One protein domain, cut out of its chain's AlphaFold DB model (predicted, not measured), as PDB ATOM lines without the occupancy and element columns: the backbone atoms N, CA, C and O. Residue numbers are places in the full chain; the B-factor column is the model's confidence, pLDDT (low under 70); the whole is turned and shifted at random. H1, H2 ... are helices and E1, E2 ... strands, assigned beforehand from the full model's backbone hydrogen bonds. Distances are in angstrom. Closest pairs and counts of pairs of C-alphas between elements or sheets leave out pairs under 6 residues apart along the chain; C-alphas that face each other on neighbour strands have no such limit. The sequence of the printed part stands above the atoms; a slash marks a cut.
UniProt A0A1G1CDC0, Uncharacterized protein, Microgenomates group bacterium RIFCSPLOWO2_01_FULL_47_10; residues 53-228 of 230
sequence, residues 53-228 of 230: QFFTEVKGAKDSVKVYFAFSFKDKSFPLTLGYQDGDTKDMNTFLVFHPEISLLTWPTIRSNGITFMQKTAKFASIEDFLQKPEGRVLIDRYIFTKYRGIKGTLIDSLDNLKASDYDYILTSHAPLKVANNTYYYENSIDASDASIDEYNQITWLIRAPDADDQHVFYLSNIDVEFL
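This is residues 53 to 228 of the 230 residues of an uncharacterized protein of Microgenomates group bacterium RIFCSPLOWO2_01_FULL_47_10 (UniProt A0A1G1CDC0). The domain is two lobes side by side, joined where E4, H3 and E8 come near one another. One lobe is made of two strongly twisted four-stranded sheets that stand partly face to face; the other is a small four-stranded sheet that H2 only grazes, with H3 at the seam between the lobes. The printed part has 176 residues, with the order E1 E2 E3 E4 H1 E5 E6 H2 E7 H3 E8 E9 E10 E11 E12 along the chain. Sheets E1 - E11 - E3 - E4 and E9 - E10 - E2 - E12 are antiparallel, sheet E5 - E6 - E8 - E7 is mixed, and the class is mostly strand. The whole is compact, with a radius of gyration of the C-alphas of 16.7 A and spans of 49 by 39 by 29 A.

E1, residues 53 to 57, is an edge strand antiparallel to E11, residues 202 to 208, with N 203 and O 56 3.2 A apart, within hydrogen-bond range. E11 is staggered: its residues 202 to 206 pair with E1 and 207 to 208 with E3, residues 80 to 85, where N 83 and O 208 are 2.8 A apart. E3 forms a hairpin with the other edge strand E4, residues 92 to 98, with N 84 and O 93 at 2.8 A. In the second sheet, E2, residues 65 to 73, is antiparallel to E12, residues 218 to 227, with N 68 and O 224 at 2.8 A. On the other side of E2, E10, residues 183 to 191, has N 190 and O 67 at 3.0 A, and it forms a hairpin with E9, residues 178 to 180, where N 178 and O 185 are 2.9 A apart. The closest C-alphas of E4 and E10, those of Val 97 and Tyr 186, are 7.5 A apart. H1, residues 100 to 103, is on none of the sheets. In the third sheet, E5, residues 109 to 112, forms a hairpin with E6, residues 115 to 119, with N 117 and O 110 at 2.8 A. E6 is antiparallel to E8, residues 169 to 172, with N 116 and O 172 at 2.8 A. E8 is parallel to E7, residues 138 to 140, with N 171 and O 139 at 2.8 A. E7, H3, residues 142 to 147, and E8 make a strand-helix-strand unit, two parallel neighbour strands with a helix between, whose crossover is left-handed. H2, residues 127 to 132, only grazes the third sheet, with Phe 117 and Ile 127 the closest C-alphas of E6 and H2, 6.7 A apart. H3 also only grazes it, and the closest C-alphas of H3 and E4 are those of Tyr 143 and Phe 95, 5.6 A apart. In H2 and H3 each O i to N i+4 pair is within hydrogen-bond range; H1 is too short for such a pair.

E1 begins at C-alpha 53 (120.958, 128.902, 165.415). E2 is 26.0 A long, E3 16.8 A and E4 17.8 A; H1, E5, E6, H2, E7, H3, E8 and E9 are shorter. E10 is 26.0 A long, E11 18.9 A and E12 27.0 A, ending at C-alpha 227 (105.080, 137.809, 171.421).

The two C-alphas farthest apart, those of Thr 121 and Glu 199, are 50.5 A apart. The printed part has no cut. The link from H3 to E8 is long, 21 residues, 148 to 168. The mean pLDDT of the printed part is 75.6, and 71 residues are under 70, among them 53 to 70, 85 to 92, 179 to 208 and 221 to 228.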
ATOM      1  N   GLN A  53     121.884 128.074 166.178       47.19
ATOM      2  CA  GLN A  53     120.958 128.902 165.415       47.19
ATOM      3  C   GLN A  53     119.555 128.334 165.565       47.19
ATOM      4  O   GLN A  53     119.323 127.144 165.338       47.19
ATOM      5  N   PHE A  54     118.626 129.196 165.954       50.56
ATOM      6  CA  PHE A  54     117.215 128.864 166.050       50.56
ATOM      7  C   PHE A  54     116.418 129.773 165.141       50.56
ATOM      8  O   PHE A  54     116.768 130.935 164.949       50.56
ATOM      9  N   PHE A  55     115.330 129.211 164.636       47.84
ATOM     10  CA  PHE A  55     114.431 129.848 163.702       47.84
ATOM     11  C   PHE A  55     113.029 129.818 164.299       47.84
ATOM     12  O   PHE A  55     112.513 128.754 164.641       47.84
ATOM     13  N   THR A  56     112.411 130.983 164.447       47.16
ATOM     14  CA  THR A  56     110.998 131.108 164.821       47.16
ATOM     15  C   THR A  56     110.318 132.030 163.820       47.16
ATOM     16  O   THR A  56     110.793 133.139 163.578       47.16
ATOM     17  N   GLU A  57     109.214 131.562 163.231       44.62
ATOM     18  CA  GLU A  57     108.386 132.339 162.304       44.62
ATOM     19  C   GLU A  57     107.797 133.558 163.036       44.62
ATOM     20  O   GLU A  57     107.067 133.418 164.021       44.62
ATOM     21  N   VAL A  58     108.115 134.767 162.566       48.06
ATOM     22  CA  VAL A  58     107.611 136.007 163.167       48.06
ATOM     23  C   VAL A  58     106.214 136.308 162.639       48.06
ATOM     24  O   VAL A  58     106.035 136.626 161.465       48.06
ATOM     25  N   LYS A  59     105.211 136.288 163.523       46.78
ATOM     26  CA  LYS A  59     103.869 136.828 163.244       46.78
ATOM     27  C   LYS A  59     103.610 138.043 164.133       46.78
ATOM     28  O   LYS A  59     102.891 137.943 165.120       46.78
ATOM     29  N   GLY A  60     104.210 139.192 163.812       53.09
ATOM     30  CA  GLY A  60     104.005 140.433 164.574       53.09
ATOM     31  C   GLY A  60     105.146 141.447 164.472       53.09
ATOM     32  O   GLY A  60     106.079 141.272 163.693       53.09
ATOM     33  N   ALA A  61     105.058 142.526 165.257       55.03
ATOM     34  CA  ALA A  61     106.130 143.512 165.383       55.03
ATOM     35  C   ALA A  61     107.279 142.938 166.226       55.03
ATOM     36  O   ALA A  61     107.055 142.503 167.356       55.03
ATOM     37  N   LYS A  62     108.502 142.968 165.684       59.59
ATOM     38  CA  LYS A  62     109.719 142.460 166.342       59.59
ATOM     39  C   LYS A  62     110.014 143.146 167.675       59.59
ATOM     40  O   LYS A  62     110.570 142.524 168.561       59.59
ATOM     41  N   ASP A  63     109.582 144.394 167.851       57.16
ATOM     42  CA  ASP A  63     109.919 145.240 169.007       57.16
ATOM     43  C   ASP A  63     109.314 144.754 170.342       57.16
ATOM     44  O   ASP A  63     109.287 145.479 171.333       57.16
ATOM     45  N   SER A  64     108.681 143.585 170.361       63.81
ATOM     46  CA  SER A  64     107.837 143.122 171.453       63.81
ATOM     47  C   SER A  64     107.894 141.598 171.544       63.81
ATOM     48  O   SER A  64     106.871 140.929 171.483       63.81
ATOM     49  N   VAL A  65     109.098 141.034 171.667       64.62
ATOM     50  CA  VAL A  65     109.303 139.593 171.880       64.62
ATOM     51  C   VAL A  65     110.120 139.316 173.137       64.62
ATOM     52  O   VAL A  65     111.075 140.028 173.450       64.62
ATOM     53  N   LYS A  66     109.746 138.249 173.846       69.94
ATOM     54  CA  LYS A  66     110.536 137.640 174.915       69.94
ATOM     55  C   LYS A  66     110.947 136.242 174.503       69.94
ATOM     56  O   LYS A  66     110.117 135.463 174.041       69.94
ATOM     57  N   VAL A  67     112.213 135.918 174.715       65.19
ATOM     58  CA  VAL A  67     112.744 134.579 174.453       65.19
ATOM     59  C   VAL A  67     113.031 133.896 175.774       65.19
ATOM     60  O   VAL A  67     113.711 134.468 176.625       65.19
ATOM     61  N   TYR A  68     112.525 132.677 175.913       67.62
ATOM     62  CA  TYR A  68     112.747 131.792 177.039       67.62
ATOM     63  C   TYR A  68     113.669 130.658 176.623       67.62
ATOM     64  O   TYR A  68     113.361 129.917 175.696       67.62
ATOM     65  N   PHE A  69     114.785 130.489 177.323       68.50
ATOM     66  CA  PHE A  69     115.664 129.328 177.150       68.50
ATOM     67  C   PHE A  69     115.620 128.479 178.401       68.50
ATOM     68  O   PHE A  69     115.941 128.950 179.494       68.50
ATOM     69  N   ALA A  70     115.280 127.210 178.201       69.00
ATOM     70  CA  ALA A  70     115.499 126.175 179.186       69.00
ATOM     71  C   ALA A  70     116.857 125.519 178.935       69.00
ATOM     72  O   ALA A  70     117.163 125.118 177.813       69.00
ATOM     73  N   PHE A  71     117.662 125.339 179.974       72.75
ATOM     74  CA  PHE A  71     118.905 124.581 179.853       72.75
ATOM     75  C   PHE A  71     119.266 123.857 181.142       72.75
ATOM     76  O   PHE A  71     118.683 124.126 182.192       72.75
ATOM     77  N   SER A  72     120.263 122.976 181.055       71.56
ATOM     78  CA  SER A  72     120.886 122.350 182.212       71.56
ATOM     79  C   SER A  72     122.399 122.215 182.117       71.56
ATOM     80  O   SER A  72     122.966 122.192 181.032       71.56
ATOM     81  N   PHE A  73     123.053 122.112 183.271       75.56
ATOM     82  CA  PHE A  73     124.492 121.895 183.405       75.56
ATOM     83  C   PHE A  73     124.753 121.072 184.676       75.56
ATOM     84  O   PHE A  73     123.913 121.043 185.582       75.56
ATOM     85  N   LYS A  74     125.870 120.335 184.721       71.12
ATOM     86  CA  LYS A  74     126.155 119.383 185.813       71.12
ATOM     87  C   LYS A  74     127.091 119.927 186.889       71.12
ATOM     88  O   LYS A  74     126.933 119.550 188.050       71.12
ATOM     89  N   ASP A  75     128.040 120.781 186.522       75.88
ATOM     90  CA  ASP A  75     129.053 121.283 187.446       75.88
ATOM     91  C   ASP A  75     128.634 122.614 188.079       75.88
ATOM     92  O   ASP A  75     128.467 123.612 187.393       75.88
ATOM     93  N   LYS A  76     128.476 122.629 189.404       74.44
ATOM     94  CA  LYS A  76     128.124 123.830 190.177       74.44
ATOM     95  C   LYS A  76     129.317 124.625 190.676       74.44
ATOM     96  O   LYS A  76     129.113 125.651 191.316       74.44
ATOM     97  N   SER A  77     130.524 124.108 190.518       78.56
ATOM     98  CA  SER A  77     131.725 124.813 190.946       78.56
ATOM     99  C   SER A  77     132.098 125.928 189.973       78.56
ATOM    100  O   SER A  77     132.791 126.859 190.377       78.56
ATOM    101  N   PHE A  78     131.565 125.880 188.747       77.38
ATOM    102  CA  PHE A  78     131.856 126.844 187.703       77.38
ATOM    103  C   PHE A  78     130.654 127.758 187.410       77.38
ATOM    104  O   PHE A  78     129.523 127.277 187.301       77.38
ATOM    105  N   PRO A  79     130.858 129.079 187.320       80.81
ATOM    106  CA  PRO A  79     129.846 129.996 186.813       80.81
ATOM    107  C   PRO A  79     129.540 129.747 185.334       80.81
ATOM    108  O   PRO A  79     130.349 129.217 184.590       80.81
ATOM    109  N   LEU A  80     128.348 130.144 184.900       79.19
ATOM    110  CA  LEU A  80     127.900 129.961 183.526       79.19
ATOM    111  C   LEU A  80     127.278 131.251 183.017       79.19
ATOM    112  O   LEU A  80     126.295 131.745 183.579       79.19
ATOM    113  N   THR A  81     127.819 131.760 181.921       79.56
ATOM    114  CA  THR A  81     127.270 132.868 181.149       79.56
ATOM    115  C   THR A  81     126.721 132.368 179.819       79.56
ATOM    116  O   THR A  81     127.175 131.369 179.256       79.56
ATOM    117  N   LEU A  82     125.720 133.079 179.310       75.62
ATOM    118  CA  LEU A  82     125.243 132.907 177.948       75.62
ATOM    119  C   LEU A  82     125.394 134.225 177.203       75.62
ATOM    120  O   LEU A  82     124.987 135.281 177.680       75.62
ATOM    121  N   GLY A  83     126.012 134.152 176.034       73.00
ATOM    122  CA  GLY A  83     126.102 135.240 175.079       73.00
ATOM    123  C   GLY A  83     125.000 135.127 174.040       73.00
ATOM    124  O   GLY A  83     124.763 134.040 173.513       73.00
ATOM    125  N   TYR A  84     124.387 136.254 173.694       70.44
ATOM    126  CA  TYR A  84     123.611 136.400 172.470       70.44
ATOM    127  C   TYR A  84     124.207 137.509 171.604       70.44
ATOM    128  O   TYR A  84     124.704 138.517 172.110       70.44
ATOM    129  N   GLN A  85     124.210 137.291 170.294       67.38
ATOM    130  CA  GLN A  85     124.635 138.299 169.331       67.38
ATOM    131  C   GLN A  85     123.416 139.075 168.844       67.38
ATOM    132  O   GLN A  85     122.419 138.474 168.443       67.38
ATOM    133  N   ASP A  86     123.517 140.397 168.898       64.06
ATOM    134  CA  ASP A  86     122.483 141.301 168.421       64.06
ATOM    135  C   ASP A  86     122.785 141.744 166.980       64.06
ATOM    136  O   ASP A  86     123.787 142.420 166.718       64.06
ATOM    137  N   GLY A  87     121.944 141.319 166.037       60.81
ATOM    138  CA  GLY A  87     122.064 141.656 164.620       60.81
ATOM    139  C   GLY A  87     123.453 141.399 164.012       60.81
ATOM    140  O   GLY A  87     124.105 140.391 164.287       60.81
ATOM    141  N   ASP A  88     123.911 142.343 163.185       57.47
ATOM    142  CA  ASP A  88     125.230 142.308 162.529       57.47
ATOM    143  C   ASP A  88     126.371 142.832 163.420       57.47
ATOM    144  O   ASP A  88     127.520 142.958 162.975       57.47
ATOM    145  N   THR A  89     126.091 143.181 164.681       60.97
ATOM    146  CA  THR A  89     127.142 143.670 165.578       60.97
ATOM    147  C   THR A  89     128.086 142.525 165.936       60.97
ATOM    148  O   THR A  89     127.668 141.388 166.129       60.97
ATOM    149  N   LYS A  90     129.395 142.801 166.013       62.50
ATOM    150  CA  LYS A  90     130.378 141.807 166.486       62.50
ATOM    151  C   LYS A  90     130.340 141.620 168.004       62.50
ATOM    152  O   LYS A  90     130.990 140.708 168.515       62.50
ATOM    153  N   ASP A  91     129.614 142.485 168.704       64.75
ATOM    154  CA  ASP A  91     129.565 142.510 170.154       64.75
ATOM    155  C   ASP A  91     128.524 141.504 170.647       64.75
ATOM    156  O   ASP A  91     127.381 141.473 170.192       64.75
ATOM    157  N   MET A  92     128.932 140.646 171.580       67.94
ATOM    158  CA  MET A  92     128.015 139.728 172.241       67.94
ATOM    159  C   MET A  92     127.518 140.340 173.539       67.94
ATOM    160  O   MET A  92     128.307 140.731 174.403       67.94
ATOM    161  N   ASN A  93     126.203 140.345 173.708       72.44
ATOM    162  CA  ASN A  93     125.584 140.612 174.990       72.44
ATOM    163  C   ASN A  93     125.660 139.333 175.824       72.44
ATOM    164  O   ASN A  93     124.992 138.347 175.518       72.44
ATOM    165  N   THR A  94     126.493 139.330 176.860       76.69
ATOM    166  CA  THR A  94     126.589 138.216 177.805       76.69
ATOM    167  C   THR A  94     125.768 138.495 179.051       76.69
ATOM    168  O   THR A  94     125.785 139.602 179.593       76.69
ATOM    169  N   PHE A  95     125.036 137.481 179.494       79.56
ATOM    170  CA  PHE A  95     124.238 137.518 180.705       79.56
ATOM    171  C   PHE A  95     124.631 136.356 181.619       79.56
ATOM    172  O   PHE A  95     124.855 135.225 181.168       79.56
ATOM    173  N   LEU A  96     124.767 136.651 182.911       81.75
ATOM    174  CA  LEU A  96     125.132 135.666 183.917       81.75
ATOM    175  C   LEU A  96     123.942 134.771 184.235       81.75
ATOM    176  O   LEU A  96     122.923 135.227 184.752       81.75
ATOM    177  N   VAL A  97     124.103 133.476 184.006       79.44
ATOM    178  CA  VAL A  97     123.061 132.521 184.343       79.44
ATOM    179  C   VAL A  97     123.259 131.906 185.716       79.44
ATOM    180  O   VAL A  97     122.318 131.805 186.500       79.44
ATOM    181  N   PHE A  98     124.473 131.459 186.001       81.38
ATOM    182  CA  PHE A  98     124.784 130.786 187.247       81.38
ATOM    183  C   PHE A  98     126.104 131.295 187.796       81.38
ATOM    184  O   PHE A  98     127.042 131.541 187.042       81.38
ATOM    185  N   HIS A  99     126.180 131.417 189.119       84.62
ATOM    186  CA  HIS A  99     127.438 131.670 189.798       84.62
ATOM    187  C   HIS A  99     127.425 131.004 191.175       84.62
ATOM    188  O   HIS A  99     126.536 131.317 191.970       84.62
ATOM    189  N   PRO A 100     128.416 130.153 191.509       82.69
ATOM    190  CA  PRO A 100     128.418 129.348 192.733       82.69
ATOM    191  C   PRO A 100     128.177 130.179 193.990       82.69
ATOM    192  O   PRO A 100     127.339 129.832 194.815       82.69
ATOM    193  N   GLU A 101     128.877 131.305 194.119       86.56
ATOM    194  CA  GLU A 101     128.720 132.171 195.285       86.56
ATOM    195  C   GLU A 101     127.365 132.896 195.314       86.56
ATOM    196  O   GLU A 101     126.670 132.840 196.325       86.56
ATOM    197  N   ILE A 102     126.949 133.529 194.208       88.19
ATOM    198  CA  ILE A 102     125.699 134.304 194.137       88.19
ATOM    199  C   ILE A 102     124.482 133.399 194.359       88.19
ATOM    200  O   ILE A 102     123.558 133.776 195.079       88.19
ATOM    201  N   SER A 103     124.488 132.188 193.798       83.81
ATOM    202  CA  SER A 103     123.384 131.234 193.930       83.81
ATOM    203  C   SER A 103     123.195 130.703 195.357       83.81
ATOM    204  O   SER A 103     122.135 130.157 195.658       83.81
ATOM    205  N   LEU A 104     124.192 130.859 196.236       86.44
ATOM    206  CA  LEU A 104     124.111 130.485 197.652       86.44
ATOM    207  C   LEU A 104     123.692 131.651 198.559       86.44
ATOM    208  O   LEU A 104     123.427 131.439 199.745       86.44
ATOM    209  N   LEU A 105     123.622 132.878 198.036       89.81
ATOM    210  CA  LEU A 105     123.236 134.041 198.826       89.81
ATOM    211  C   LEU A 105     121.751 133.993 199.190       89.81
ATOM    212  O   LEU A 105     120.876 133.816 198.345       89.81
ATOM    213  N   THR A 106     121.460 134.272 200.458       92.06
ATOM    214  CA  THR A 106     120.093 134.404 200.985       92.06
ATOM    215  C   THR A 106     119.674 135.868 201.146       92.06
ATOM    216  O   THR A 106     118.851 136.197 202.000       92.06
ATOM    217  N   TRP A 107     120.293 136.774 200.388       94.38
ATOM    218  CA  TRP A 107     120.034 138.210 200.488       94.38
ATOM    219  C   TRP A 107     118.607 138.554 200.021       94.38
ATOM    220  O   TRP A 107     118.128 137.970 199.040       94.38
ATOM    221  N   PRO A 108     117.922 139.514 200.675       95.31
ATOM    222  CA  PRO A 108     116.678 140.092 200.175       95.31
ATOM    223  C   PRO A 108     116.763 140.433 198.686       95.31
ATOM    224  O   PRO A 108     117.700 141.099 198.247       95.31
ATOM    225  N   THR A 109     115.793 139.955 197.909       94.62
ATOM    226  CA  THR A 109     115.836 140.018 196.445       94.62
ATOM    227  C   THR A 109     114.565 140.643 195.883       94.62
ATOM    228  O   THR A 109     113.461 140.256 196.261       94.62
ATOM    229  N   ILE A 110     114.727 141.564 194.935       94.19
ATOM    230  CA  ILE A 110     113.658 142.157 194.125       94.19
ATOM    231  C   ILE A 110     113.878 141.717 192.675       94.19
ATOM    232  O   ILE A 110     115.014 141.699 192.203       94.19
ATOM    233  N   ARG A 111     112.807 141.344 191.966       89.69
ATOM    234  CA  ARG A 111     112.872 140.951 190.550       89.69
ATOM    235  C   ARG A 111     111.935 141.804 189.713       89.69
ATOM    236  O   ARG A 111     110.763 141.927 190.058       89.69
ATOM    237  N   SER A 112     112.442 142.354 188.617       85.06
ATOM    238  CA  SER A 112     111.652 143.096 187.632       85.06
ATOM    239  C   SER A 112     112.348 143.051 186.273       85.06
ATOM    240  O   SER A 112     113.565 143.193 186.209       85.06
ATOM    241  N   ASN A 113     111.593 142.849 185.189       76.12
ATOM    242  CA  ASN A 113     112.083 142.955 183.804       76.12
ATOM    243  C   ASN A 113     113.379 142.171 183.496       76.12
ATOM    244  O   ASN A 113     114.285 142.699 182.853       76.12
ATOM    245  N   GLY A 114     113.481 140.922 183.972       75.75
ATOM    246  CA  GLY A 114     114.664 140.075 183.749       75.75
ATOM    247  C   GLY A 114     115.893 140.468 184.581       75.75
ATOM    248  O   GLY A 114     116.982 139.951 184.358       75.75
ATOM    249  N   ILE A 115     115.728 141.380 185.542       86.19
ATOM    250  CA  ILE A 115     116.772 141.809 186.470       86.19
ATOM    251  C   ILE A 115     116.443 141.286 187.860       86.19
ATOM    252  O   ILE A 115     115.341 141.480 188.382       86.19
ATOM    253  N   THR A 116     117.441 140.675 188.475       91.06
ATOM    254  CA  THR A 116     117.471 140.302 189.879       91.06
ATOM    255  C   THR A 116     118.351 141.297 190.626       91.06
ATOM    256  O   THR A 116     119.539 141.450 190.340       91.06
ATOM    257  N   PHE A 117     117.764 141.970 191.611       94.25
ATOM    258  CA  PHE A 117     118.449 142.900 192.497       94.25
ATOM    259  C   PHE A 117     118.516 142.320 193.906       94.25
ATOM    260  O   PHE A 117     117.492 142.168 194.571       94.25
ATOM    261  N   MET A 118     119.725 141.986 194.350       95.50
ATOM    262  CA  MET A 118     119.992 141.401 195.662       95.50
ATOM    263  C   MET A 118     120.604 142.463 196.571       95.50
ATOM    264  O   MET A 118     121.549 143.151 196.183       95.50
ATOM    265  N   GLN A 119     120.089 142.581 197.791       96.56
ATOM    266  CA  GLN A 119     120.508 143.589 198.761       96.56
ATOM    267  C   GLN A 119     121.010 142.900 200.025       96.56
ATOM    268  O   GLN A 119     120.232 142.209 200.678       96.56
ATOM    269  N   LYS A 120     122.272 143.115 200.421       95.94
ATOM    270  CA  LYS A 120     122.805 142.557 201.679       95.94
ATOM    271  C   LYS A 120     121.960 142.990 202.879       95.94
ATOM    272  O   LYS A 120     121.646 142.185 203.751       95.94
ATOM    273  N   THR A 121     121.551 144.256 202.863       95.56
ATOM    274  CA  THR A 121     120.576 144.843 203.780       95.56
ATOM    275  C   THR A 121     119.462 145.460 202.946       95.56
ATOM    276  O   THR A 121     119.744 146.266 202.063       95.56
ATOM    277  N   ALA A 122     118.205 145.105 203.216       95.50
ATOM    278  CA  ALA A 122     117.057 145.641 202.484       95.50
ATOM    279  C   ALA A 122     116.897 147.152 202.746       95.50
ATOM    280  O   ALA A 122     116.383 147.549 203.791       95.50
ATOM    281  N   LYS A 123     117.362 147.986 201.807       95.75
ATOM    282  CA  LYS A 123     117.323 149.459 201.894       95.75
ATOM    283  C   LYS A 123     116.373 150.076 200.867       95.75
ATOM    284  O   LYS A 123     115.747 151.090 201.156       95.75
ATOM    285  N   PHE A 124     116.269 149.473 199.688       96.25
ATOM    286  CA  PHE A 124     115.452 149.960 198.580       96.25
ATOM    287  C   PHE A 124     114.230 149.061 198.381       96.25
ATOM    288  O   PHE A 124     114.323 147.841 198.545       96.25
ATOM    289  N   ALA A 125     113.091 149.663 198.030       94.19
ATOM    290  CA  ALA A 125     111.829 148.954 197.820       94.19
ATOM    291  C   ALA A 125     111.651 148.466 196.373       94.19
ATOM    292  O   ALA A 125     110.935 147.493 196.141       94.19
ATOM    293  N   SER A 126     112.326 149.102 195.415       95.19
ATOM    294  CA  SER A 126     112.325 148.731 193.997       95.19
ATOM    295  C   SER A 126     113.709 148.886 193.357       95.19
ATOM    296  O   SER A 126     114.636 149.442 193.957       95.19
ATOM    297  N   ILE A 127     113.855 148.375 192.130       93.06
ATOM    298  CA  ILE A 127     115.065 148.581 191.323       93.06
ATOM    299  C   ILE A 127     115.137 150.048 190.890       93.06
ATOM    300  O   ILE A 127     116.198 150.657 190.951       93.06
ATOM    301  N   GLU A 128     114.005 150.642 190.522       92.88
ATOM    302  CA  GLU A 128     113.885 152.037 190.110       92.88
ATOM    303  C   GLU A 128     114.344 153.001 191.214       92.88
ATOM    304  O   GLU A 128     115.116 153.919 190.931       92.88
ATOM    305  N   ASP A 129     113.963 152.750 192.473       93.44
ATOM    306  CA  ASP A 129     114.419 153.546 193.624       93.44
ATOM    307  C   ASP A 129     115.946 153.509 193.767       93.44
ATOM    308  O   ASP A 129     116.588 154.528 194.030       93.44
ATOM    309  N   PHE A 130     116.541 152.327 193.576       94.44
ATOM    310  CA  PHE A 130     117.989 152.163 193.605       94.44
ATOM    311  C   PHE A 130     118.660 152.914 192.449       94.44
ATOM    312  O   PHE A 130     119.644 153.620 192.663       94.44
ATOM    313  N   LEU A 131     118.120 152.807 191.232       91.19
ATOM    314  CA  LEU A 131     118.682 153.440 190.037       91.19
ATOM    315  C   LEU A 131     118.655 154.973 190.094       91.19
ATOM    316  O   LEU A 131     119.541 155.613 189.531       91.19
ATOM    317  N   GLN A 132     117.678 155.570 190.781       91.62
ATOM    318  CA  GLN A 132     117.614 157.024 190.966       91.62
ATOM    319  C   GLN A 132     118.715 157.554 191.892       91.62
ATOM    320  O   GLN A 132     119.174 158.686 191.720       91.62
ATOM    321  N   LYS A 133     119.136 156.757 192.881       89.19
ATOM    322  CA  LYS A 133     120.151 157.160 193.861       89.19
ATOM    323  C   LYS A 133     121.008 155.968 194.312       89.19
ATOM    324  O   LYS A 133     120.915 155.548 195.470       89.19
ATOM    325  N   PRO A 134     121.863 155.430 193.425       88.75
ATOM    326  CA  PRO A 134     122.680 154.275 193.757       88.75
ATOM    327  C   PRO A 134     123.736 154.675 194.791       88.75
ATOM    328  O   PRO A 134     124.536 155.587 194.577       88.75
ATOM    329  N   GLU A 135     123.743 153.987 195.927       90.31
ATOM    330  CA  GLU A 135     124.698 154.192 197.019       90.31
ATOM    331  C   GLU A 135     125.239 152.838 197.475       90.31
ATOM    332  O   GLU A 135     124.463 151.899 197.611       90.31
ATOM    333  N   GLY A 136     126.536 152.756 197.786       92.81
ATOM    334  CA  GLY A 136     127.208 151.531 198.240       92.81
ATOM    335  C   GLY A 136     128.006 150.830 197.141       92.81
ATOM    336  O   GLY A 136     128.138 151.334 196.025       92.81
ATOM    337  N   ARG A 137     128.590 149.677 197.474       94.56
ATOM    338  CA  ARG A 137     129.374 148.870 196.531       94.56
ATOM    339  C   ARG A 137     128.444 147.950 195.762       94.56
ATOM    340  O   ARG A 137     127.734 147.141 196.357       94.56
ATOM    341  N   VAL A 138     128.463 148.075 194.443       94.31
ATOM    342  CA  VAL A 138     127.540 147.378 193.550       94.31
ATOM    343  C   VAL A 138     128.336 146.430 192.680       94.31
ATOM    344  O   VAL A 138     129.274 146.855 192.005       94.31
ATOM    345  N   LEU A 139     127.942 145.166 192.691       93.00
ATOM    346  CA  LEU A 139     128.357 144.203 191.690       93.00
ATOM    347  C   LEU A 139     127.300 144.161 190.587       93.00
ATOM    348  O   LEU A 139     126.110 144.074 190.890       93.00
ATOM    349  N   ILE A 140     127.708 144.258 189.324       91.31
ATOM    350  CA  ILE A 140     126.774 144.402 188.208       91.31
ATOM    351  C   ILE A 140     127.132 143.496 187.032       91.31
ATOM    352  O   ILE A 140     128.273 143.440 186.581       91.31
ATOM    353  N   ASP A 141     126.131 142.784 186.535       87.25
ATOM    354  CA  ASP A 141     126.223 141.996 185.313       87.25
ATOM    355  C   ASP A 141     126.395 142.905 184.087       87.25
ATOM    356  O   ASP A 141     125.795 143.983 184.003       87.25
ATOM    357  N   ARG A 142     127.204 142.466 183.121       83.69
ATOM    358  CA  ARG A 142     127.592 143.255 181.947       83.69
ATOM    359  C   ARG A 142     126.387 143.698 181.130       83.69
ATOM    360  O   ARG A 142     126.302 144.872 180.771       83.69
ATOM    361  N   TYR A 143     125.435 142.795 180.891       81.19
ATOM    362  CA  TYR A 143     124.187 143.120 180.197       81.19
ATOM    363  C   TYR A 143     123.463 144.314 180.845       81.19
ATOM    364  O   TYR A 143     123.064 145.267 180.170       81.19
ATOM    365  N   ILE A 144     123.354 144.308 182.176       86.50
ATOM    366  CA  ILE A 144     122.672 145.365 182.933       86.50
ATOM    367  C   ILE A 144     123.493 146.655 182.902       86.50
ATOM    368  O   ILE A 144     122.930 147.730 182.706       86.50
ATOM    369  N   PHE A 145     124.815 146.565 183.048       87.31
ATOM    370  CA  PHE A 145     125.699 147.728 182.979       87.31
ATOM    371  C   PHE A 145     125.582 148.469 181.639       87.31
ATOM    372  O   PHE A 145     125.505 149.698 181.616       87.31
ATOM    373  N   THR A 146     125.500 147.732 180.528       81.44
ATOM    374  CA  THR A 146     125.302 148.312 179.192       81.44
ATOM    375  C   THR A 146     123.934 148.983 179.057       81.44
ATOM    376  O   THR A 146     123.843 150.070 178.479       81.44
ATOM    377  N   LYS A 147     122.883 148.364 179.617       81.56
ATOM    378  CA  LYS A 147     121.497 148.854 179.565       81.56
ATOM    379  C   LYS A 147     121.271 150.110 180.415       81.56
ATOM    380  O   LYS A 147     120.596 151.035 179.973       81.56
ATOM    381  N   TYR A 148     121.855 150.175 181.610       84.50
ATOM    382  CA  TYR A 148     121.671 151.279 182.561       84.50
ATOM    383  C   TYR A 148     122.937 152.124 182.687       84.50
ATOM    384  O   TYR A 148     123.626 152.131 183.712       84.50
ATOM    385  N   ARG A 149     123.234 152.876 181.621       75.12
ATOM    386  CA  ARG A 149     124.390 153.779 181.583       75.12
ATOM    387  C   ARG A 149     124.271 154.838 182.684       75.12
ATOM    388  O   ARG A 149     123.406 155.704 182.626       75.12
ATOM    389  N   GLY A 150     125.143 154.764 183.688       77.00
ATOM    390  CA  GLY A 150     125.167 155.699 184.822       77.00
ATOM    391  C   GLY A 150     125.361 155.035 186.184       77.00
ATOM    392  O   GLY A 150     125.788 155.701 187.128       77.00
ATOM    393  N   ILE A 151     125.127 153.724 186.289       84.50
ATOM    394  CA  ILE A 151     125.433 152.975 187.511       84.50
ATOM    395  C   ILE A 151     126.949 152.802 187.622       84.50
ATOM    396  O   ILE A 151     127.597 152.262 186.726       84.50
ATOM    397  N   LYS A 152     127.524 153.230 188.747       86.12
ATOM    398  CA  LYS A 152     128.899 152.878 189.114       86.12
ATOM    399  C   LYS A 152     128.876 151.527 189.824       86.12
ATOM    400  O   LYS A 152     128.212 151.389 190.847       86.12
ATOM    401  N   GLY A 153     129.604 150.552 189.300       86.69
ATOM    402  CA  GLY A 153     129.703 149.219 189.885       86.69
ATOM    403  C   GLY A 153     130.926 148.475 189.369       86.69
ATOM    404  O   GLY A 153     131.550 148.888 188.392       86.69
ATOM    405  N   THR A 154     131.274 147.389 190.048       89.62
ATOM    406  CA  THR A 154     132.248 146.419 189.550       89.62
ATOM    407  C   THR A 154     131.522 145.432 188.655       89.62
ATOM    408  O   THR A 154     130.478 144.911 189.038       89.62
ATOM    409  N   LEU A 155     132.056 145.196 187.463       87.44
ATOM    410  CA  LEU A 155     131.481 144.233 186.540       87.44
ATOM    411  C   LEU A 155     131.779 142.793 186.976       87.44
ATOM    412  O   LEU A 155     132.871 142.509 187.470       87.44
ATOM    413  N   ILE A 156     130.839 141.880 186.727       82.50
ATOM    414  CA  ILE A 156     131.012 140.424 186.903       82.50
ATOM    415  C   ILE A 156     131.817 139.840 185.718       82.50
ATOM    416  O   ILE A 156     131.423 138.868 185.092       82.50
ATOM    417  N   ASP A 157     132.922 140.481 185.332       66.81
ATOM    418  CA  ASP A 157     133.608 140.200 184.058       66.81
ATOM    419  C   ASP A 157     134.766 139.201 184.165       66.81
ATOM    420  O   ASP A 157     135.382 138.849 183.163       66.81
ATOM    421  N   SER A 158     135.085 138.753 185.376       57.09
ATOM    422  CA  SER A 158     136.138 137.778 185.633       57.09
ATOM    423  C   SER A 158     135.664 136.884 186.760       57.09
ATOM    424  O   SER A 158     135.642 137.280 187.923       57.09
ATOM    425  N   LEU A 159     135.240 135.692 186.369       58.62
ATOM    426  CA  LEU A 159     134.649 134.656 187.206       58.62
ATOM    427  C   LEU A 159     135.622 134.118 188.273       58.62
ATOM    428  O   LEU A 159     135.198 133.552 189.280       58.62
ATOM    429  N   ASP A 160     136.917 134.387 188.111       59.56
ATOM    430  CA  ASP A 160     137.948 134.013 189.066       59.56
ATOM    431  C   ASP A 160     138.108 135.085 190.156       59.56
ATOM    432  O   ASP A 160     138.549 136.208 189.897       59.56
ATOM    433  N   ASN A 161     137.830 134.702 191.407       66.38
ATOM    434  CA  ASN A 161     138.038 135.473 192.649       66.38
ATOM    435  C   ASN A 161     136.987 136.530 193.015       66.38
ATOM    436  O   ASN A 161     137.252 137.379 193.873       66.38
ATOM    437  N   LEU A 162     135.790 136.469 192.436       76.31
ATOM    438  CA  LEU A 162     134.681 137.264 192.945       76.31
ATOM    439  C   LEU A 162     134.363 136.869 194.398       76.31
ATOM    440  O   LEU A 162     134.331 135.685 194.726       76.31
ATOM    441  N   LYS A 163     134.160 137.870 195.261       85.19
ATOM    442  CA  LYS A 163     133.651 137.699 196.626       85.19
ATOM    443  C   LYS A 163     132.427 138.576 196.813       85.19
ATOM    444  O   LYS A 163     132.540 139.781 197.046       85.19
ATOM    445  N   ALA A 164     131.244 137.981 196.752       86.00
ATOM    446  CA  ALA A 164     129.974 138.654 197.004       86.00
ATOM    447  C   ALA A 164     129.957 139.385 198.360       86.00
ATOM    448  O   ALA A 164     129.307 140.423 198.498       86.00
ATOM    449  N   SER A 165     130.718 138.906 199.354       89.06
ATOM    450  CA  SER A 165     130.876 139.577 200.652       89.06
ATOM    451  C   SER A 165     131.372 141.023 200.556       89.06
ATOM    452  O   SER A 165     131.050 141.828 201.435       89.06
ATOM    453  N   ASP A 166     132.103 141.373 199.500       92.25
ATOM    454  CA  ASP A 166     132.735 142.685 199.332       92.25
ATOM    455  C   ASP A 166     131.787 143.734 198.738       92.25
ATOM    456  O   ASP A 166     132.155 144.899 198.587       92.25
ATOM    457  N   TYR A 167     130.543 143.349 198.463       94.88
ATOM    458  CA  TYR A 167     129.529 144.206 197.867       94.88
ATOM    459  C   TYR A 167     128.341 144.377 198.801       94.88
ATOM    460  O   TYR A 167     128.098 143.567 199.692       94.88
ATOM    461  N   ASP A 168     127.605 145.465 198.631       96.56
ATOM    462  CA  ASP A 168     126.387 145.738 199.393       96.56
ATOM    463  C   ASP A 168     125.146 145.374 198.560       96.56
ATOM    464  O   ASP A 168     124.109 144.992 199.110       96.56
ATOM    465  N   TYR A 169     125.293 145.414 197.231       96.25
ATOM    466  CA  TYR A 169     124.247 145.127 196.258       96.25
ATOM    467  C   TYR A 169     124.779 144.310 195.084       96.25
ATOM    468  O   TYR A 169     125.928 144.485 194.670       96.25
ATOM    469  N   ILE A 170     123.913 143.476 194.512       94.69
ATOM    470  CA  ILE A 170     124.171 142.757 193.264       94.69
ATOM    471  C   ILE A 170     123.018 143.034 192.302       94.69
ATOM    472  O   ILE A 170     121.857 142.798 192.637       94.69
ATOM    473  N   LEU A 171     123.342 143.523 191.109       93.31
ATOM    474  CA  LEU A 171     122.435 143.619 189.971       93.31
ATOM    475  C   LEU A 171     122.840 142.571 188.946       93.31
ATOM    476  O   LEU A 171     123.909 142.660 188.347       93.31
ATOM    477  N   THR A 172     121.994 141.573 188.739       90.38
ATOM    478  CA  THR A 172     122.326 140.441 187.874       90.38
ATOM    479  C   THR A 172     121.123 139.968 187.077       90.38
ATOM    480  O   THR A 172     119.984 140.113 187.514       90.38
ATOM    481  N   SER A 173     121.370 139.416 185.893       82.88
ATOM    482  CA  SER A 173     120.346 138.698 185.131       82.88
ATOM    483  C   SER A 173     120.110 137.273 185.652       82.88
ATOM    484  O   SER A 173     119.195 136.608 185.172       82.88
ATOM    485  N   HIS A 174     120.884 136.827 186.655       80.81
ATOM    486  CA  HIS A 174     120.759 135.520 187.296       80.81
ATOM    487  C   HIS A 174     119.371 135.328 187.923       80.81
ATOM    488  O   HIS A 174     118.946 136.073 188.816       80.81
ATOM    489  N   ALA A 175     118.693 134.261 187.519       70.38
ATOM    490  CA  ALA A 175     117.488 133.726 188.139       70.38
ATOM    491  C   ALA A 175     117.790 132.488 189.018       70.38
ATOM    492  O   ALA A 175     118.770 131.775 188.810       70.38
ATOM    493  N   PRO A 176     116.966 132.187 190.037       68.81
ATOM    494  CA  PRO A 176     117.165 130.991 190.851       68.81
ATOM    495  C   PRO A 176     117.055 129.710 190.027       68.81
ATOM    496  O   PRO A 176     116.106 129.535 189.262       68.81
ATOM    497  N   LEU A 177     117.974 128.777 190.265       71.50
ATOM    498  CA  LEU A 177     117.917 127.442 189.682       71.50
ATOM    499  C   LEU A 177     116.697 126.664 190.195       71.50
ATOM    500  O   LEU A 177     116.464 126.575 191.403       71.50
ATOM    501  N   LYS A 178     115.971 126.018 189.281       71.50
ATOM    502  CA  LYS A 178     115.033 124.939 189.616       71.50
ATOM    503  C   LYS A 178     115.791 123.610 189.564       71.50
ATOM    504  O   LYS A 178     116.671 123.430 188.726       71.50
ATOM    505  N   VAL A 179     115.463 122.662 190.438       69.00
ATOM    506  CA  VAL A 179     116.096 121.331 190.454       69.00
ATOM    507  C   VAL A 179     115.044 120.272 190.174       69.00
ATOM    508  O   VAL A 179     114.046 120.199 190.887       69.00
ATOM    509  N   ALA A 180     115.281 119.426 189.175       68.75
ATOM    510  CA  ALA A 180     114.507 118.205 188.968       68.75
ATOM    511  C   ALA A 180     115.426 117.094 188.445       68.75
ATOM    512  O   ALA A 180     116.308 117.346 187.635       68.75
ATOM    513  N   ASN A 181     115.256 115.855 188.916       69.56
ATOM    514  CA  ASN A 181     116.031 114.695 188.445       69.56
ATOM    515  C   ASN A 181     117.560 114.928 188.420       69.56
ATOM    516  O   ASN A 181     118.220 114.656 187.418       69.56
ATOM    517  N   ASN A 182     118.117 115.493 189.500       63.38
ATOM    518  CA  ASN A 182     119.542 115.848 189.633       63.38
ATOM    519  C   ASN A 182     120.084 116.777 188.530       63.38
ATOM    520  O   ASN A 182     121.292 116.878 188.332       63.38
ATOM    521  N   THR A 183     119.185 117.468 187.837       61.97
ATOM    522  CA  THR A 183     119.467 118.365 186.726       61.97
ATOM    523  C   THR A 183     118.973 119.758 187.105       61.97
ATOM    524  O   THR A 183     117.867 119.918 187.631       61.97
ATOM    525  N   TYR A 184     119.819 120.765 186.900       66.19
ATOM    526  CA  TYR A 184     119.467 122.159 187.157       66.19
ATOM    527  C   TYR A 184     118.799 122.723 185.925       66.19
ATOM    528  O   TYR A 184     119.316 122.557 184.829       66.19
ATOM    529  N   TYR A 185     117.660 123.368 186.117       64.50
ATOM    530  CA  TYR A 185     116.931 124.044 185.064       64.50
ATOM    531  C   TYR A 185     116.988 125.530 185.323       64.50
ATOM    532  O   TYR A 185     116.653 126.003 186.416       64.50
ATOM    533  N   TYR A 186     117.395 126.243 184.291       69.19
ATOM    534  CA  TYR A 186     117.312 127.681 184.251       69.19
ATOM    535  C   TYR A 186     116.295 128.107 183.213       69.19
ATOM    536  O   TYR A 186     116.207 127.493 182.156       69.19
ATOM    537  N   GLU A 187     115.545 129.148 183.537       67.00
ATOM    538  CA  GLU A 187     114.573 129.771 182.657       67.00
ATOM    539  C   GLU A 187     114.762 131.275 182.821       67.00
ATOM    540  O   GLU A 187     114.567 131.809 183.916       67.00
ATOM    541  N   ASN A 188     115.204 131.940 181.759       66.81
ATOM    542  CA  ASN A 188     115.249 133.398 181.710       66.81
ATOM    543  C   ASN A 188     114.406 133.896 180.568       66.81
ATOM    544  O   ASN A 188     114.280 133.201 179.568       66.81
ATOM    545  N   SER A 189     113.961 135.137 180.690       68.00
ATOM    546  CA  SER A 189     113.431 135.897 179.570       68.00
ATOM    547  C   SER A 189     114.450 136.945 179.163       68.00
ATOM    548  O   SER A 189     114.890 137.726 180.009       68.00
ATOM    549  N   ILE A 190     114.774 137.021 177.878       68.00
ATOM    550  CA  ILE A 190     115.492 138.175 177.329       68.00
ATOM    551  C   ILE A 190     114.624 138.944 176.354       68.00
ATOM    552  O   ILE A 190     113.767 138.379 175.672       68.00
ATOM    553  N   ASP A 191     114.857 140.252 176.346       69.06
ATOM    554  CA  ASP A 191     114.283 141.166 175.376       69.06
ATOM    555  C   ASP A 191     114.960 140.935 174.029       69.06
ATOM    556  O   ASP A 191     116.185 140.998 173.910       69.06
ATOM    557  N   ALA A 192     114.134 140.608 173.047       65.06
ATOM    558  CA  ALA A 192     114.544 140.154 171.737       65.06
ATOM    559  C   ALA A 192     114.242 141.167 170.622       65.06
ATOM    560  O   ALA A 192     114.329 140.833 169.441       65.06
ATOM    561  N   SER A 193     113.893 142.400 170.995       64.56
ATOM    562  CA  SER A 193     113.471 143.465 170.078       64.56
ATOM    563  C   SER A 193     114.494 143.841 168.996       64.56
ATOM    564  O   SER A 193     114.107 144.237 167.885       64.56
ATOM    565  N   ASP A 194     115.783 143.653 169.277       59.88
ATOM    566  CA  ASP A 194     116.875 144.024 168.372       59.88
ATOM    567  C   ASP A 194     117.350 142.882 167.442       59.88
ATOM    568  O   ASP A 194     118.103 143.123 166.502       59.88
ATOM    569  N   ALA A 195     116.805 141.668 167.586       64.38
ATOM    570  CA  ALA A 195     117.200 140.498 166.795       64.38
ATOM    571  C   ALA A 195     117.193 140.693 165.268       64.38
ATOM    572  O   ALA A 195     116.306 141.353 164.710       64.38
ATOM    573  N   SER A 196     118.123 140.017 164.574       64.81
ATOM    574  CA  SER A 196     118.101 139.928 163.113       64.81
ATOM    575  C   SER A 196     116.950 139.052 162.625       64.81
ATOM    576  O   SER A 196     116.580 138.047 163.237       64.81
ATOM    577  N   ILE A 197     116.393 139.460 161.487       63.09
ATOM    578  CA  ILE A 197     115.417 138.697 160.721       63.09
ATOM    579  C   ILE A 197     116.133 138.206 159.465       63.09
ATOM    580  O   ILE A 197     116.749 139.007 158.761       63.09
ATOM    581  N   ASP A 198     116.089 136.904 159.211       63.94
ATOM    582  CA  ASP A 198     116.678 136.328 158.007       63.94
ATOM    583  C   ASP A 198     115.799 136.546 156.760       63.94
ATOM    584  O   ASP A 198     114.719 137.140 156.800       63.94
ATOM    585  N   GLU A 199     116.260 136.033 155.622       64.94
ATOM    586  CA  GLU A 199     115.542 136.100 154.345       64.94
ATOM    587  C   GLU A 199     114.170 135.389 154.351       64.94
ATOM    588  O   GLU A 199     113.365 135.602 153.442       64.94
ATOM    589  N   TYR A 200     113.867 134.596 155.385       62.50
ATOM    590  CA  TYR A 200     112.619 133.848 155.560       62.50
ATOM    591  C   TYR A 200     111.678 134.464 156.606       62.50
ATOM    592  O   TYR A 200     110.696 133.825 156.991       62.50
ATOM    593  N   ASN A 201     111.928 135.701 157.052       60.34
ATOM    594  CA  ASN A 201     111.190 136.354 158.140       60.34
ATOM    595  C   ASN A 201     111.273 135.605 159.483       60.34
ATOM    596  O   ASN A 201     110.317 135.596 160.269       60.34
ATOM    597  N   GLN A 202     112.411 134.971 159.754       60.88
ATOM    598  CA  GLN A 202     112.654 134.257 160.998       60.88
ATOM    599  C   GLN A 202     113.623 135.046 161.863       60.88
ATOM    600  O   GLN A 202     114.659 135.530 161.405       60.88
ATOM    601  N   ILE A 203     113.282 135.162 163.141       61.72
ATOM    602  CA  ILE A 203     114.203 135.683 164.142       61.72
ATOM    603  C   ILE A 203     115.389 134.708 164.239       61.72
ATOM    604  O   ILE A 203     115.181 133.541 164.573       61.72
ATOM    605  N   THR A 204     116.606 135.185 163.953       59.66
ATOM    606  CA  THR A 204     117.838 134.379 163.994       59.66
ATOM    607  C   THR A 204     118.727 134.816 165.146       59.66
ATOM    608  O   THR A 204     119.049 135.991 165.291       59.66
ATOM    609  N   TRP A 205     119.101 133.862 165.997       62.69
ATOM    610  CA  TRP A 205     119.880 134.117 167.208       62.69
ATOM    611  C   TRP A 205     121.108 133.237 167.245       62.69
ATOM    612  O   TRP A 205     121.043 132.056 166.903       62.69
ATOM    613  N   LEU A 206     122.210 133.808 167.722       65.38
ATOM    614  CA  LEU A 206     123.411 133.059 168.041       65.38
ATOM    615  C   LEU A 206     123.552 132.963 169.554       65.38
ATOM    616  O   LEU A 206     123.987 133.920 170.190       65.38
ATOM    617  N   ILE A 207     123.196 131.813 170.124       66.69
ATOM    618  CA  ILE A 207     123.477 131.537 171.535       66.69
ATOM    619  C   ILE A 207     124.883 130.956 171.633       66.69
ATOM    620  O   ILE A 207     125.216 130.018 170.908       66.69
ATOM    621  N   ARG A 208     125.696 131.504 172.538       69.25
ATOM    622  CA  ARG A 208     127.000 130.945 172.908       69.25
ATOM    623  C   ARG A 208     127.079 130.720 174.410       69.25
ATOM    624  O   ARG A 208     126.666 131.577 175.181       69.25
ATOM    625  N   ALA A 209     127.673 129.602 174.809       73.00
ATOM    626  CA  ALA A 209     128.060 129.316 176.187       73.00
ATOM    627  C   ALA A 209     129.598 129.318 176.258       73.00
ATOM    628  O   ALA A 209     130.205 128.268 176.062       73.00
ATOM    629  N   PRO A 210     130.249 130.486 176.427       67.31
ATOM    630  CA  PRO A 210     131.714 130.587 176.378       67.31
ATOM    631  C   PRO A 210     132.410 129.823 177.513       67.31
ATOM    632  O   PRO A 210     133.569 129.450 177.373       67.31
ATOM    633  N   ASP A 211     131.674 129.578 178.593       72.44
ATOM    634  CA  ASP A 211     132.107 128.906 179.817       72.44
ATOM    635  C   ASP A 211     131.972 127.375 179.756       72.44
ATOM    636  O   ASP A 211     132.320 126.683 180.708       72.44
ATOM    637  N   ALA A 212     131.421 126.832 178.666       70.62
ATOM    638  CA  ALA A 212     131.233 125.396 178.502       70.62
ATOM    639  C   ALA A 212     132.447 124.746 177.820       70.62
ATOM    640  O   ALA A 212     132.901 125.195 176.765       70.62
ATOM    641  N   ASP A 213     132.917 123.635 178.379       73.19
ATOM    642  CA  ASP A 213     134.001 122.815 177.832       73.19
ATOM    643  C   ASP A 213     133.717 121.308 178.032       73.19
ATOM    644  O   ASP A 213     132.585 120.895 178.308       73.19
ATOM    645  N   ASP A 214     134.723 120.459 177.816       71.69
ATOM    646  CA  ASP A 214     134.610 119.005 177.957       71.69
ATOM    647  C   ASP A 214     134.415 118.535 179.410       71.69
ATOM    648  O   ASP A 214     133.877 117.447 179.638       71.69
ATOM    649  N   GLN A 215     134.795 119.358 180.387       71.75
ATOM    650  CA  GLN A 215     134.612 119.126 181.820       71.75
ATOM    651  C   GLN A 215     133.317 119.777 182.335       71.75
ATOM    652  O   GLN A 215     132.647 119.228 183.215       71.75
ATOM    653  N   HIS A 216     132.896 120.876 181.712       72.19
ATOM    654  CA  HIS A 216     131.763 121.714 182.091       72.19
ATOM    655  C   HIS A 216     130.668 121.671 181.016       72.19
ATOM    656  O   HIS A 216     130.380 122.644 180.317       72.19
ATOM    657  N   VAL A 217     130.028 120.506 180.875       71.56
ATOM    658  CA  VAL A 217     129.033 120.285 179.816       71.56
ATOM    659  C   VAL A 217     127.737 121.064 180.073       71.56
ATOM    660  O   VAL A 217     127.072 120.895 181.103       71.56
ATOM    661  N   PHE A 218     127.340 121.843 179.067       72.44
ATOM    662  CA  PHE A 218     126.083 122.581 178.978       72.44
ATOM    663  C   PHE A 218     125.102 121.889 178.018       72.44
ATOM    664  O   PHE A 218     125.477 121.457 176.929       72.44
ATOM    665  N   TYR A 219     123.829 121.807 178.408       74.62
ATOM    666  CA  TYR A 219     122.747 121.243 177.601       74.62
ATOM    667  C   TYR A 219     121.637 122.271 177.408       74.62
ATOM    668  O   TYR A 219     120.925 122.599 178.356       74.62
ATOM    669  N   LEU A 220     121.432 122.717 176.172       72.00
ATOM    670  CA  LEU A 220     120.310 123.573 175.797       72.00
ATOM    671  C   LEU A 220     119.074 122.722 175.472       72.00
ATOM    672  O   LEU A 220     119.167 121.732 174.748       72.00
ATOM    673  N   SER A 221     117.928 123.087 176.040       67.31
ATOM    674  CA  SER A 221     116.631 122.449 175.796       67.31
ATOM    675  C   SER A 221     115.798 123.310 174.836       67.31
ATOM    676  O   SER A 221     116.343 124.076 174.044       67.31
ATOM    677  N   ASN A 222     114.473 123.167 174.891       65.44
ATOM    678  CA  ASN A 222     113.537 123.983 174.132       65.44
ATOM    679  C   ASN A 222     113.761 125.482 174.384       65.44
ATOM    680  O   ASN A 222     114.039 125.911 175.510       65.44
ATOM    681  N   ILE A 223     113.584 126.246 173.312       63.75
ATOM    682  CA  ILE A 223     113.495 127.697 173.339       63.75
ATOM    683  C   ILE A 223     112.074 128.068 172.955       63.75
ATOM    684  O   ILE A 223     111.602 127.662 171.892       63.75
ATOM    685  N   ASP A 224     111.423 128.841 173.811       64.06
ATOM    686  CA  ASP A 224     110.077 129.346 173.581       64.06
ATOM    687  C   ASP A 224     110.142 130.853 173.316       64.06
ATOM    688  O   ASP A 224     110.874 131.585 173.982       64.06
ATOM    689  N   VAL A 225     109.378 131.336 172.337       62.72
ATOM    690  CA  VAL A 225     109.294 132.765 172.008       62.72
ATOM    691  C   VAL A 225     107.875 133.245 172.275       62.72
ATOM    692  O   VAL A 225     106.914 132.724 171.710       62.72
ATOM    693  N   GLU A 226     107.742 134.251 173.133       66.00
ATOM    694  CA  GLU A 226     106.475 134.899 173.453       66.00
ATOM    695  C   GLU A 226     106.415 136.278 172.795       66.00
ATOM    696  O   GLU A 226     107.260 137.142 173.038       66.00
ATOM    697  N   PHE A 227     105.383 136.499 171.984       65.25
ATOM    698  CA  PHE A 227     105.080 137.809 171.421       65.25
ATOM    699  C   PHE A 227     104.255 138.613 172.426       65.25
ATOM    700  O   PHE A 227     103.170 138.199 172.832       65.25
ATOM    701  N   LEU A 228     104.758 139.781 172.809       63.38
ATOM    702  CA  LEU A 228     104.051 140.725 173.658       63.38
ATOM    703  C   LEU A 228     103.084 141.529 172.782       63.38
ATOM    704  O   LEU A 228     103.488 142.216 171.844       63.38
TER     705      LEU A 228